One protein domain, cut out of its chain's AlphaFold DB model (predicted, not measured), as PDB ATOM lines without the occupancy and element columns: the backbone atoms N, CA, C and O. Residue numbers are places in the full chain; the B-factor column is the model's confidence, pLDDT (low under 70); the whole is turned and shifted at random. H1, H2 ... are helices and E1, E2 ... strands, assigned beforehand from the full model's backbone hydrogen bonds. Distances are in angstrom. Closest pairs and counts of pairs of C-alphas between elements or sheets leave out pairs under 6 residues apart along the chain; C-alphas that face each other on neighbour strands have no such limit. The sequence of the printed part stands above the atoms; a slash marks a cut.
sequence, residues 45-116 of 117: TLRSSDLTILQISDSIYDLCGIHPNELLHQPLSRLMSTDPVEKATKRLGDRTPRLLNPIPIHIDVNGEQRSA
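What this domain is: This is residues 45 to 116 of the 117 residues of the protein "PAS_2 domain-containing protein" of Proteobacteria bacterium (UniProt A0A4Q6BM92). What is the main picture? A hairpin of strands, E2 and E3, and the short helix H1 sit at one end of an elongated body made largely of loops, while the small helices H3 and H4 lie toward the other end. Strand E1 and helix H2 are near each other along one side, with H1 between H2 and E2. What is it built of? The printed part has 72 residues with four named helices and three named strands, in the order E1, H1, H2, H3, H4, E2, E3; E2 and E3 make an antiparallel sheet, the class is mixed, and under half of the residues are in named elements. How large is it? It is compact, with a radius of gyration of the C-alphas of 12.7 A, and spans 36 by 23 by 18 A.

How they stand to each other: How is the sheet paired? E2, residues 106 to 109, and E3, residues 112 to 115, are an antiparallel hairpin, their directions at 141 degrees. N 107 and O 114, at 2.9 A, and N 114 and O 107, at 2.8 A, are within hydrogen-bond range. What comes near this sheet? The closest C-alphas of H1, residues 60 to 64, and E2 are those of Cys 64 and Val 109, 5.4 A apart. H1 and H2, residues 68 to 71, are close but not clearly touching, with the C-alphas of Ile 60 and Pro 68 closest at 6.7 A. Where are the other parts? E1, residues 53 to 56, pairs with no named strand, but residues 45 to 46 pair antiparallel with residues 53 to 55 of E1; its closest C-alphas to H2 are those of Ile 56 and Pro 68, 6.2 A apart. H3, residues 83 to 89, and H4, residues 97 to 100, are close but not clearly touching, with the C-alphas of Ala 88 and Leu 100 closest at 6.5 A. H3 and E2 are apart. What of the helix backbones? Each O i to N i+4 pair is within hydrogen-bond range in H1 and H3; H2 and H4 are too short for such a pair, and each has its 1 O i to N i+3 pair within range.

Where its parts are: Where are the strands? E1 begins at C-alpha 53, (82.217, -27.601, 44.371), and is 7.0 A long; E2 is 9.4 A and E3 9.9 A, ending at C-alpha 115, (72.475, -12.380, 38.598). Where are the helices? H1 is 5.8 A, H2 5.4 A and H4 5.7 A long, while H3 is 9.9 A, from C-alpha 83 at (83.961, -19.498, 31.263).

The domain as a whole: Which C-alphas are farthest apart? Those of Arg 95 and Asn 110, at 37.5 A. Is there a cut or a long link? The printed part has no cut, and the link from H2 to H3, 11 residues, is long. Where is confidence low? The mean pLDDT of the printed part is 86.8, and residues 95, 111 and 115 to 116 are under 70.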
ATOM      1  N   THR A  45      83.355 -22.842  47.683       94.50
ATOM      2  CA  THR A  45      84.768 -23.166  47.482       94.50
ATOM      3  C   THR A  45      84.894 -24.170  46.348       94.50
ATOM      4  O   THR A  45      84.128 -25.130  46.253       94.50
ATOM      5  N   LEU A  46      85.856 -23.925  45.460       94.44
ATOM      6  CA  LEU A  46      86.061 -24.721  44.257       94.44
ATOM      7  C   LEU A  46      87.444 -25.356  44.283       94.44
ATOM      8  O   LEU A  46      88.429 -24.721  44.671       94.44
ATOM      9  N   ARG A  47      87.538 -26.598  43.815       94.19
ATOM     10  CA  ARG A  47      88.827 -27.217  43.526       94.19
ATOM     11  C   ARG A  47      89.425 -26.570  42.279       94.19
ATOM     12  O   ARG A  47      88.809 -26.552  41.221       94.19
ATOM     13  N   SER A  48      90.647 -26.061  42.393       88.94
ATOM     14  CA  SER A  48      91.289 -25.277  41.329       88.94
ATOM     15  C   SER A  48      91.562 -26.051  40.035       88.94
ATOM     16  O   SER A  48      91.674 -25.428  38.985       88.94
ATOM     17  N   SER A  49      91.682 -27.381  40.092       90.50
ATOM     18  CA  SER A  49      92.007 -28.208  38.924       90.50
ATOM     19  C   SER A  49      90.832 -28.436  37.973       90.50
ATOM     20  O   SER A  49      91.061 -28.626  36.784       90.50
ATOM     21  N   ASP A  50      89.599 -28.464  38.486       93.19
ATOM     22  CA  ASP A  50      88.410 -28.896  37.730       93.19
ATOM     23  C   ASP A  50      87.116 -28.142  38.094       93.19
ATOM     24  O   ASP A  50      86.041 -28.502  37.625       93.19
ATOM     25  N   LEU A  51      87.206 -27.108  38.938       94.75
ATOM     26  CA  LEU A  51      86.075 -26.310  39.420       94.75
ATOM     27  C   LEU A  51      84.958 -27.138  40.073       94.75
ATOM     28  O   LEU A  51      83.783 -26.772  40.030       94.75
ATOM     29  N   THR A  52      85.318 -28.245  40.721       97.06
ATOM     30  CA  THR A  52      84.370 -29.009  41.538       97.06
ATOM     31  C   THR A  52      84.021 -28.251  42.809       97.06
ATOM     32  O   THR A  52      84.916 -27.760  43.503       97.06
ATOM     33  N   ILE A  53      82.735 -28.219  43.151       97.00
ATOM     34  CA  ILE A  53      82.217 -27.601  44.371       97.00
ATOM     35  C   ILE A  53      82.631 -28.453  45.578       97.00
ATOM     36  O   ILE A  53      82.237 -29.614  45.708       97.00
ATOM     37  N   LEU A  54      83.458 -27.886  46.455       96.81
ATOM     38  CA  LEU A  54      83.924 -28.535  47.686       96.81
ATOM     39  C   LEU A  54      83.066 -28.155  48.890       96.81
ATOM     40  O   LEU A  54      82.821 -28.990  49.755       96.81
ATOM     41  N   GLN A  55      82.622 -26.903  48.941       95.00
ATOM     42  CA  GLN A  55      81.683 -26.396  49.932       95.00
ATOM     43  C   GLN A  55      80.744 -25.397  49.269       95.00
ATOM     44  O   GLN A  55      81.127 -24.707  48.320       95.00
ATOM     45  N   ILE A  56      79.538 -25.304  49.809       94.50
ATOM     46  CA  ILE A  56      78.523 -24.338  49.410       94.50
ATOM     47  C   ILE A  56      77.708 -23.947  50.642       94.50
ATOM     48  O   ILE A  56      77.458 -24.791  51.502       94.50
ATOM     49  N   SER A  57      77.350 -22.672  50.762       93.38
ATOM     50  CA  SER A  57      76.497 -22.192  51.848       93.38
ATOM     51  C   SER A  57      75.044 -22.631  51.672       93.38
ATOM     52  O   SER A  57      74.546 -22.702  50.549       93.38
ATOM     53  N   ASP A  58      74.332 -22.824  52.786       92.06
ATOM     54  CA  ASP A  58      72.915 -23.224  52.789       92.06
ATOM     55  C   ASP A  58      71.996 -22.220  52.072       92.06
ATOM     56  O   ASP A  58      70.958 -22.601  51.533       92.06
ATOM     57  N   SER A  59      72.424 -20.955  51.968       90.75
ATOM     58  CA  SER A  59      71.720 -19.892  51.235       90.75
ATOM     59  C   SER A  59      71.498 -20.185  49.744       90.75
ATOM     60  O   SER A  59      70.694 -19.510  49.100       90.75
ATOM     61  N   ILE A  60      72.168 -21.194  49.169       91.50
ATOM     62  CA  ILE A  60      71.897 -21.640  47.795       91.50
ATOM     63  C   ILE A  60      70.459 -22.133  47.617       91.50
ATOM     64  O   ILE A  60      69.886 -21.953  46.541       91.50
ATOM     65  N   TYR A  61      69.863 -22.709  48.665       91.00
ATOM     66  CA  TYR A  61      68.487 -23.184  48.612       91.00
ATOM     67  C   TYR A  61      67.516 -22.022  48.394       91.00
ATOM     68  O   TYR A  61      66.662 -22.093  47.516       91.00
ATOM     69  N   ASP A  62      67.705 -20.912  49.103       88.06
ATOM     70  CA  ASP A  62      66.844 -19.737  48.954       88.06
ATOM     71  C   ASP A  62      67.016 -19.068  47.578       88.06
ATOM     72  O   ASP A  62      66.061 -18.541  47.007       88.06
ATOM     73  N   LEU A  63      68.231 -19.113  47.013       84.75
ATOM     74  CA  LEU A  63      68.529 -18.491  45.721       84.75
ATOM     75  C   LEU A  63      68.058 -19.331  44.521       84.75
ATOM     76  O   LEU A  63      67.537 -18.775  43.547       84.75
ATOM     77  N   CYS A  64      68.267 -20.650  44.581       86.19
ATOM     78  CA  CYS A  64      68.140 -21.567  43.441       86.19
ATOM     79  C   CYS A  64      67.128 -22.703  43.652       86.19
ATOM     80  O   CYS A  64      66.812 -23.408  42.700       86.19
ATOM     81  N   GLY A  65      66.630 -22.917  44.871       89.69
ATOM     82  CA  GLY A  65      65.754 -24.045  45.210       89.69
ATOM     83  C   GLY A  65      66.449 -25.410  45.204       89.69
ATOM     84  O   GLY A  65      65.770 -26.431  45.215       89.69
ATOM     85  N   ILE A  66      67.787 -25.441  45.161       90.50
ATOM     86  CA  ILE A  66      68.591 -26.671  45.100       90.50
ATOM     87  C   ILE A  66      69.201 -26.925  46.474       90.50
ATOM     88  O   ILE A  66      69.773 -26.014  47.077       90.50
ATOM     89  N   HIS A  67      69.117 -28.158  46.973       93.31
ATOM     90  CA  HIS A  67      69.707 -28.484  48.264       93.31
ATOM     91  C   HIS A  67      71.248 -28.546  48.159       93.31
ATOM     92  O   HIS A  67      71.762 -29.164  47.222       93.31
ATOM     93  N   PRO A  68      72.019 -27.994  49.121       92.31
ATOM     94  CA  PRO A  68      73.491 -28.023  49.122       92.31
ATOM     95  C   PRO A  68      74.103 -29.392  48.795       92.31
ATOM     96  O   PRO A  68      75.015 -29.507  47.978       92.31
ATOM     97  N   ASN A  69      73.547 -30.449  49.392       94.81
ATOM     98  CA  ASN A  69      73.992 -31.835  49.205       94.81
ATOM     99  C   ASN A  69      73.901 -32.336  47.755       94.81
ATOM    100  O   ASN A  69      74.625 -33.258  47.394       94.81
ATOM    101  N   GLU A  70      73.041 -31.748  46.923       94.44
ATOM    102  CA  GLU A  70      72.948 -32.090  45.500       94.44
ATOM    103  C   GLU A  70      74.084 -31.476  44.674       94.44
ATOM    104  O   GLU A  70      74.329 -31.904  43.548       94.44
ATOM    105  N   LEU A  71      74.765 -30.464  45.218       94.50
ATOM    106  CA  LEU A  71      75.807 -29.688  44.546       94.50
ATOM    107  C   LEU A  71      77.208 -30.035  45.049       94.50
ATOM    108  O   LEU A  71      78.184 -29.858  44.320       94.50
ATOM    109  N   LEU A  72      77.327 -30.557  46.271       96.56
ATOM    110  CA  LEU A  72      78.604 -31.019  46.802       96.56
ATOM    111  C   LEU A  72      79.225 -32.080  45.887       96.56
ATOM    112  O   LEU A  72      78.576 -33.031  45.448       96.56
ATOM    113  N   HIS A  73      80.512 -31.894  45.600       97.25
ATOM    114  CA  HIS A  73      81.305 -32.734  44.705       97.25
ATOM    115  C   HIS A  73      80.816 -32.784  43.250       97.25
ATOM    116  O   HIS A  73      81.324 -33.586  42.468       97.25
ATOM    117  N   GLN A  74      79.885 -31.908  42.864       97.00
ATOM    118  CA  GLN A  74      79.485 -31.715  41.475       97.00
ATOM    119  C   GLN A  74      80.345 -30.634  40.802       97.00
ATOM    120  O   GLN A  74      80.894 -29.757  41.482       97.00
ATOM    121  N   PRO A  75      80.478 -30.669  39.465       96.31
ATOM    122  CA  PRO A  75      81.132 -29.593  38.732       96.31
ATOM    123  C   PRO A  75      80.300 -28.302  38.791       96.31
ATOM    124  O   PRO A  75      79.068 -28.343  38.743       96.31
ATOM    125  N   LEU A  76      80.975 -27.145  38.811       95.12
ATOM    126  CA  LEU A  76      80.327 -25.824  38.771       95.12
ATOM    127  C   LEU A  76      79.388 -25.648  37.562       95.12
ATOM    128  O   LEU A  76      78.399 -24.921  37.652       95.12
ATOM    129  N   SER A  77      79.655 -26.360  36.463       94.31
ATOM    130  CA  SER A  77      78.844 -26.347  35.238       94.31
ATOM    131  C   SER A  77      77.382 -26.762  35.434       94.31
ATOM    132  O   SER A  77      76.556 -26.496  34.568       94.31
ATOM    133  N   ARG A  78      77.035 -27.386  36.567       92.25
ATOM    134  CA  ARG A  78      75.643 -27.688  36.935       92.25
ATOM    135  C   ARG A  78      74.830 -26.438  37.296       92.25
ATOM    136  O   ARG A  78      73.607 -26.492  37.240       92.25
ATOM    137  N   LEU A  79      75.496 -25.352  37.693       90.75
ATOM    138  CA  LEU A  79      74.865 -24.108  38.142       90.75
ATOM    139  C   LEU A  79      75.028 -22.956  37.154       90.75
ATOM    140  O   LEU A  79      74.191 -22.063  37.126       90.75
ATOM    141  N   MET A  80      76.139 -22.915  36.419       91.56
ATOM    142  CA  MET A  80      76.480 -21.784  35.556       91.56
ATOM    143  C   MET A  80      77.540 -22.154  34.525       91.56
ATOM    144  O   MET A  80      78.277 -23.124  34.696       91.56
ATOM    145  N   SER A  81      77.695 -21.321  33.496       92.00
ATOM    146  CA  SER A  81      78.871 -21.396  32.624       92.00
ATOM    147  C   SER A  81      80.166 -21.188  33.420       92.00
ATOM    148  O   SER A  81      80.278 -20.254  34.219       92.00
ATOM    149  N   THR A  82      81.167 -22.037  33.179       92.50
ATOM    150  CA  THR A  82      82.473 -21.959  33.849       92.50
ATOM    151  C   THR A  82      83.406 -20.924  33.222       92.50
ATOM    152  O   THR A  82      84.377 -20.527  33.865       92.50
ATOM    153  N   ASP A  83      83.097 -20.412  32.024       92.06
ATOM    154  CA  ASP A  83      83.961 -19.498  31.263       92.06
ATOM    155  C   ASP A  83      84.471 -18.285  32.064       92.06
ATOM    156  O   ASP A  83      85.671 -17.986  31.989       92.06
ATOM    157  N   PRO A  84      83.630 -17.544  32.820       89.75
ATOM    158  CA  PRO A  84      84.102 -16.385  33.576       89.75
ATOM    159  C   PRO A  84      85.059 -16.796  34.702       89.75
ATOM    160  O   PRO A  84      86.074 -16.133  34.933       89.75
ATOM    161  N   VAL A  85      84.765 -17.917  35.364       90.25
ATOM    162  CA  VAL A  85      85.549 -18.436  36.488       90.25
ATOM    163  C   VAL A  85      86.881 -18.987  35.999       90.25
ATOM    164  O   VAL A  85      87.915 -18.619  36.543       90.25
ATOM    165  N   GLU A  86      86.903 -19.768  34.921       90.12
ATOM    166  CA  GLU A  86      88.140 -20.288  34.331       90.12
ATOM    167  C   GLU A  86      89.079 -19.168  33.873       90.12
ATOM    168  O   GLU A  86      90.292 -19.226  34.107       90.12
ATOM    169  N   LYS A  87      88.533 -18.114  33.247       87.19
ATOM    170  CA  LYS A  87      89.306 -16.919  32.868       87.19
ATOM    171  C   LYS A  87      89.919 -16.243  34.089       87.19
ATOM    172  O   LYS A  87      91.064 -15.797  34.019       87.19
ATOM    173  N   ALA A  88      89.190 -16.185  35.199       86.12
ATOM    174  CA  ALA A  88      89.708 -15.633  36.439       86.12
ATOM    175  C   ALA A  88      90.757 -16.540  37.096       86.12
ATOM    176  O   ALA A  88      91.811 -16.050  37.500       86.12
ATOM    177  N   THR A  89      90.532 -17.857  37.138       84.56
ATOM    178  CA  THR A  89      91.466 -18.838  37.710       84.56
ATOM    179  C   THR A  89      92.821 -18.800  37.004       84.56
ATOM    180  O   THR A  89      93.853 -18.798  37.673       84.56
ATOM    181  N   LYS A  90      92.840 -18.663  35.670       84.06
ATOM    182  CA  LYS A  90      94.078 -18.526  34.876       84.06
ATOM    183  C   LYS A  90      94.931 -17.317  35.272       84.06
ATOM    184  O   LYS A  90      96.136 -17.340  35.062       84.06
ATOM    185  N   ARG A  91      94.319 -16.284  35.856       81.12
ATOM    186  CA  ARG A  91      94.969 -15.023  36.243       81.12
ATOM    187  C   ARG A  91      95.274 -14.929  37.740       81.12
ATOM    188  O   ARG A  91      95.843 -13.936  38.190       81.12
ATOM    189  N   LEU A  92      94.946 -15.955  38.534       77.19
ATOM    190  CA  LEU A  92      95.228 -15.966  39.977       77.19
ATOM    191  C   LEU A  92      96.734 -15.886  40.292       77.19
ATOM    192  O   LEU A  92      97.105 -15.402  41.361       77.19
ATOM    193  N   GLY A  93      97.598 -16.308  39.362       72.19
ATOM    194  CA  GLY A  93      99.056 -16.209  39.480       72.19
ATOM    195  C   GLY A  93      99.630 -14.798  39.286       72.19
ATOM    196  O   GLY A  93     100.760 -14.543  39.701       72.19
ATOM    197  N   ASP A  94      98.858 -13.851  38.740       74.56
ATOM    198  CA  ASP A  94      99.363 -12.559  38.238       74.56
ATOM    199  C   ASP A  94      99.608 -11.504  39.342       74.56
ATOM    200  O   ASP A  94      99.589 -10.298  39.089       74.56
ATOM    201  N   ARG A  95      99.798 -11.926  40.604       67.12
ATOM    202  CA  ARG A  95      99.947 -11.083  41.819       67.12
ATOM    203  C   ARG A  95      98.847 -10.029  42.045       67.12
ATOM    204  O   ARG A  95      98.927  -9.257  42.995       67.12
ATOM    205  N   THR A  96      97.801 -10.012  41.222       74.19
ATOM    206  CA  THR A  96      96.722  -9.013  41.241       74.19
ATOM    207  C   THR A  96      95.313  -9.625  41.127       74.19
ATOM    208  O   THR A  96      94.445  -9.047  40.475       74.19
ATOM    209  N   PRO A  97      95.007 -10.755  41.801       71.75
ATOM    210  CA  PRO A  97      93.711 -11.431  41.664       71.75
ATOM    211  C   PRO A  97      92.517 -10.546  42.060       71.75
ATOM    212  O   PRO A  97      91.422 -10.712  41.537       71.75
ATOM    213  N   ARG A  98      92.729  -9.549  42.932       77.94
ATOM    214  CA  ARG A  98      91.691  -8.586  43.335       77.94
ATOM    215  C   ARG A  98      91.198  -7.696  42.192       77.94
ATOM    216  O   ARG A  98      90.072  -7.230  42.269       77.94
ATOM    217  N   LEU A  99      92.002  -7.479  41.146       82.25
ATOM    218  CA  LEU A  99      91.602  -6.678  39.982       82.25
ATOM    219  C   LEU A  99      90.585  -7.396  39.085       82.25
ATOM    220  O   LEU A  99      90.034  -6.780  38.179       82.25
ATOM    221  N   LEU A 100      90.362  -8.694  39.306       81.19
ATOM    222  CA  LEU A 100      89.370  -9.478  38.575       81.19
ATOM    223  C   LEU A 100      87.969  -9.307  39.159       81.19
ATOM    224  O   LEU A 100      86.995  -9.582  38.471       81.19
ATOM    225  N   ASN A 101      87.875  -8.868  40.414       85.19
ATOM    226  CA  ASN A 101      86.607  -8.772  41.114       85.19
ATOM    227  C   ASN A 101      85.954  -7.400  40.869       85.19
ATOM    228  O   ASN A 101      86.649  -6.385  40.952       85.19
ATOM    229  N   PRO A 102      84.624  -7.346  40.668       90.19
ATOM    230  CA  PRO A 102      83.703  -8.477  40.528       90.19
ATOM    231  C   PRO A 102      83.778  -9.129  39.138       90.19
ATOM    232  O   PRO A 102      83.908  -8.447  38.123       90.19
ATOM    233  N   ILE A 103      83.637 -10.455  39.102       87.69
ATOM    234  CA  ILE A 103      83.487 -11.217  37.858       87.69
ATOM    235  C   ILE A 103      81.987 -11.395  37.630       87.69
ATOM    236  O   ILE A 103      81.340 -12.019  38.472       87.69
ATOM    237  N   PRO A 104      81.419 -10.881  36.528       88.31
ATOM    238  CA  PRO A 104      80.026 -11.143  36.201       88.31
ATOM    239  C   PRO A 104      79.804 -12.648  36.027       88.31
ATOM    240  O   PRO A 104      80.453 -13.289  35.196       88.31
ATOM    241  N   ILE A 105      78.894 -13.195  36.825       89.19
ATOM    242  CA  ILE A 105      78.430 -14.576  36.742       89.19
ATOM    243  C   ILE A 105      76.908 -14.570  36.703       89.19
ATOM    244  O   ILE A 105      76.263 -13.695  37.282       89.19
ATOM    245  N   HIS A 106      76.346 -15.564  36.033       88.81
ATOM    246  CA  HIS A 106      74.912 -15.777  36.005       88.81
ATOM    247  C   HIS A 106      74.636 -17.228  36.369       88.81
ATOM    248  O   HIS A 106      75.359 -18.120  35.930       88.81
ATOM    249  N   ILE A 107      73.641 -17.437  37.223       88.31
ATOM    250  CA  ILE A 107      73.251 -18.753  37.717       88.31
ATOM    251  C   ILE A 107      71.990 -19.179  36.977       88.31
ATOM    252  O   ILE A 107      71.012 -18.432  36.946       88.31
ATOM    253  N   ASP A 108      72.005 -20.385  36.428       84.81
ATOM    254  CA  ASP A 108      70.845 -21.015  35.817       84.81
ATOM    255  C   ASP A 108      69.947 -21.627  36.895       84.81
ATOM    256  O   ASP A 108      70.281 -22.632  37.524       84.81
ATOM    257  N   VAL A 109      68.770 -21.034  37.095       79.56
ATOM    258  CA  VAL A 109      67.738 -21.535  38.008       79.56
ATOM    259  C   VAL A 109      66.495 -21.855  37.189       79.56
ATOM    260  O   VAL A 109      65.813 -20.955  36.715       79.56
ATOM    261  N   ASN A 110      66.190 -23.142  36.999       70.25
ATOM    262  CA  ASN A 110      65.022 -23.607  36.230       70.25
ATOM    263  C   ASN A 110      64.937 -23.049  34.790       70.25
ATOM    264  O   ASN A 110      63.845 -22.880  34.251       70.25
ATOM    265  N   GLY A 111      66.083 -22.764  34.165       66.56
ATOM    266  CA  GLY A 111      66.158 -22.159  32.830       66.56
ATOM    267  C   GLY A 111      66.081 -20.627  32.813       66.56
ATOM    268  O   GLY A 111      66.130 -20.038  31.735       66.56
ATOM    269  N   GLU A 112      65.998 -19.975  33.976       72.69
ATOM    270  CA  GLU A 112      66.127 -18.525  34.120       72.69
ATOM    271  C   GLU A 112      67.512 -18.148  34.652       72.69
ATOM    272  O   GLU A 112      67.984 -18.688  35.652       72.69
ATOM    273  N   GLN A 113      68.147 -17.171  34.005       73.69
ATOM    274  CA  GLN A 113      69.427 -16.623  34.445       73.69
ATOM    275  C   GLN A 113      69.197 -15.624  35.582       73.69
ATOM    276  O   GLN A 113      68.528 -14.603  35.404       73.69
ATOM    277  N   ARG A 114      69.781 -15.891  36.751       70.81
ATOM    278  CA  ARG A 114      69.785 -14.979  37.898       70.81
ATOM    279  C   ARG A 114      71.176 -14.397  38.100       70.81
ATOM    280  O   ARG A 114      72.161 -15.128  38.200       70.81
ATOM    281  N   SER A 115      71.255 -13.074  38.185       61.50
ATOM    282  CA  SER A 115      72.475 -12.380  38.598       61.50
ATOM    283  C   SER A 115      72.517 -12.325  40.124       61.50
ATOM    284  O   SER A 115      71.626 -11.742  40.743       61.50
ATOM    285  N   ALA A 116      73.543 -12.917  40.734       52.56
ATOM    286  CA  ALA A 116      73.857 -12.643  42.134       52.56
ATOM    287  C   ALA A 116      74.425 -11.214  42.211       52.56
ATOM    288  O   ALA A 116      75.375 -10.903  41.490       52.56
TER     289      ALA A 116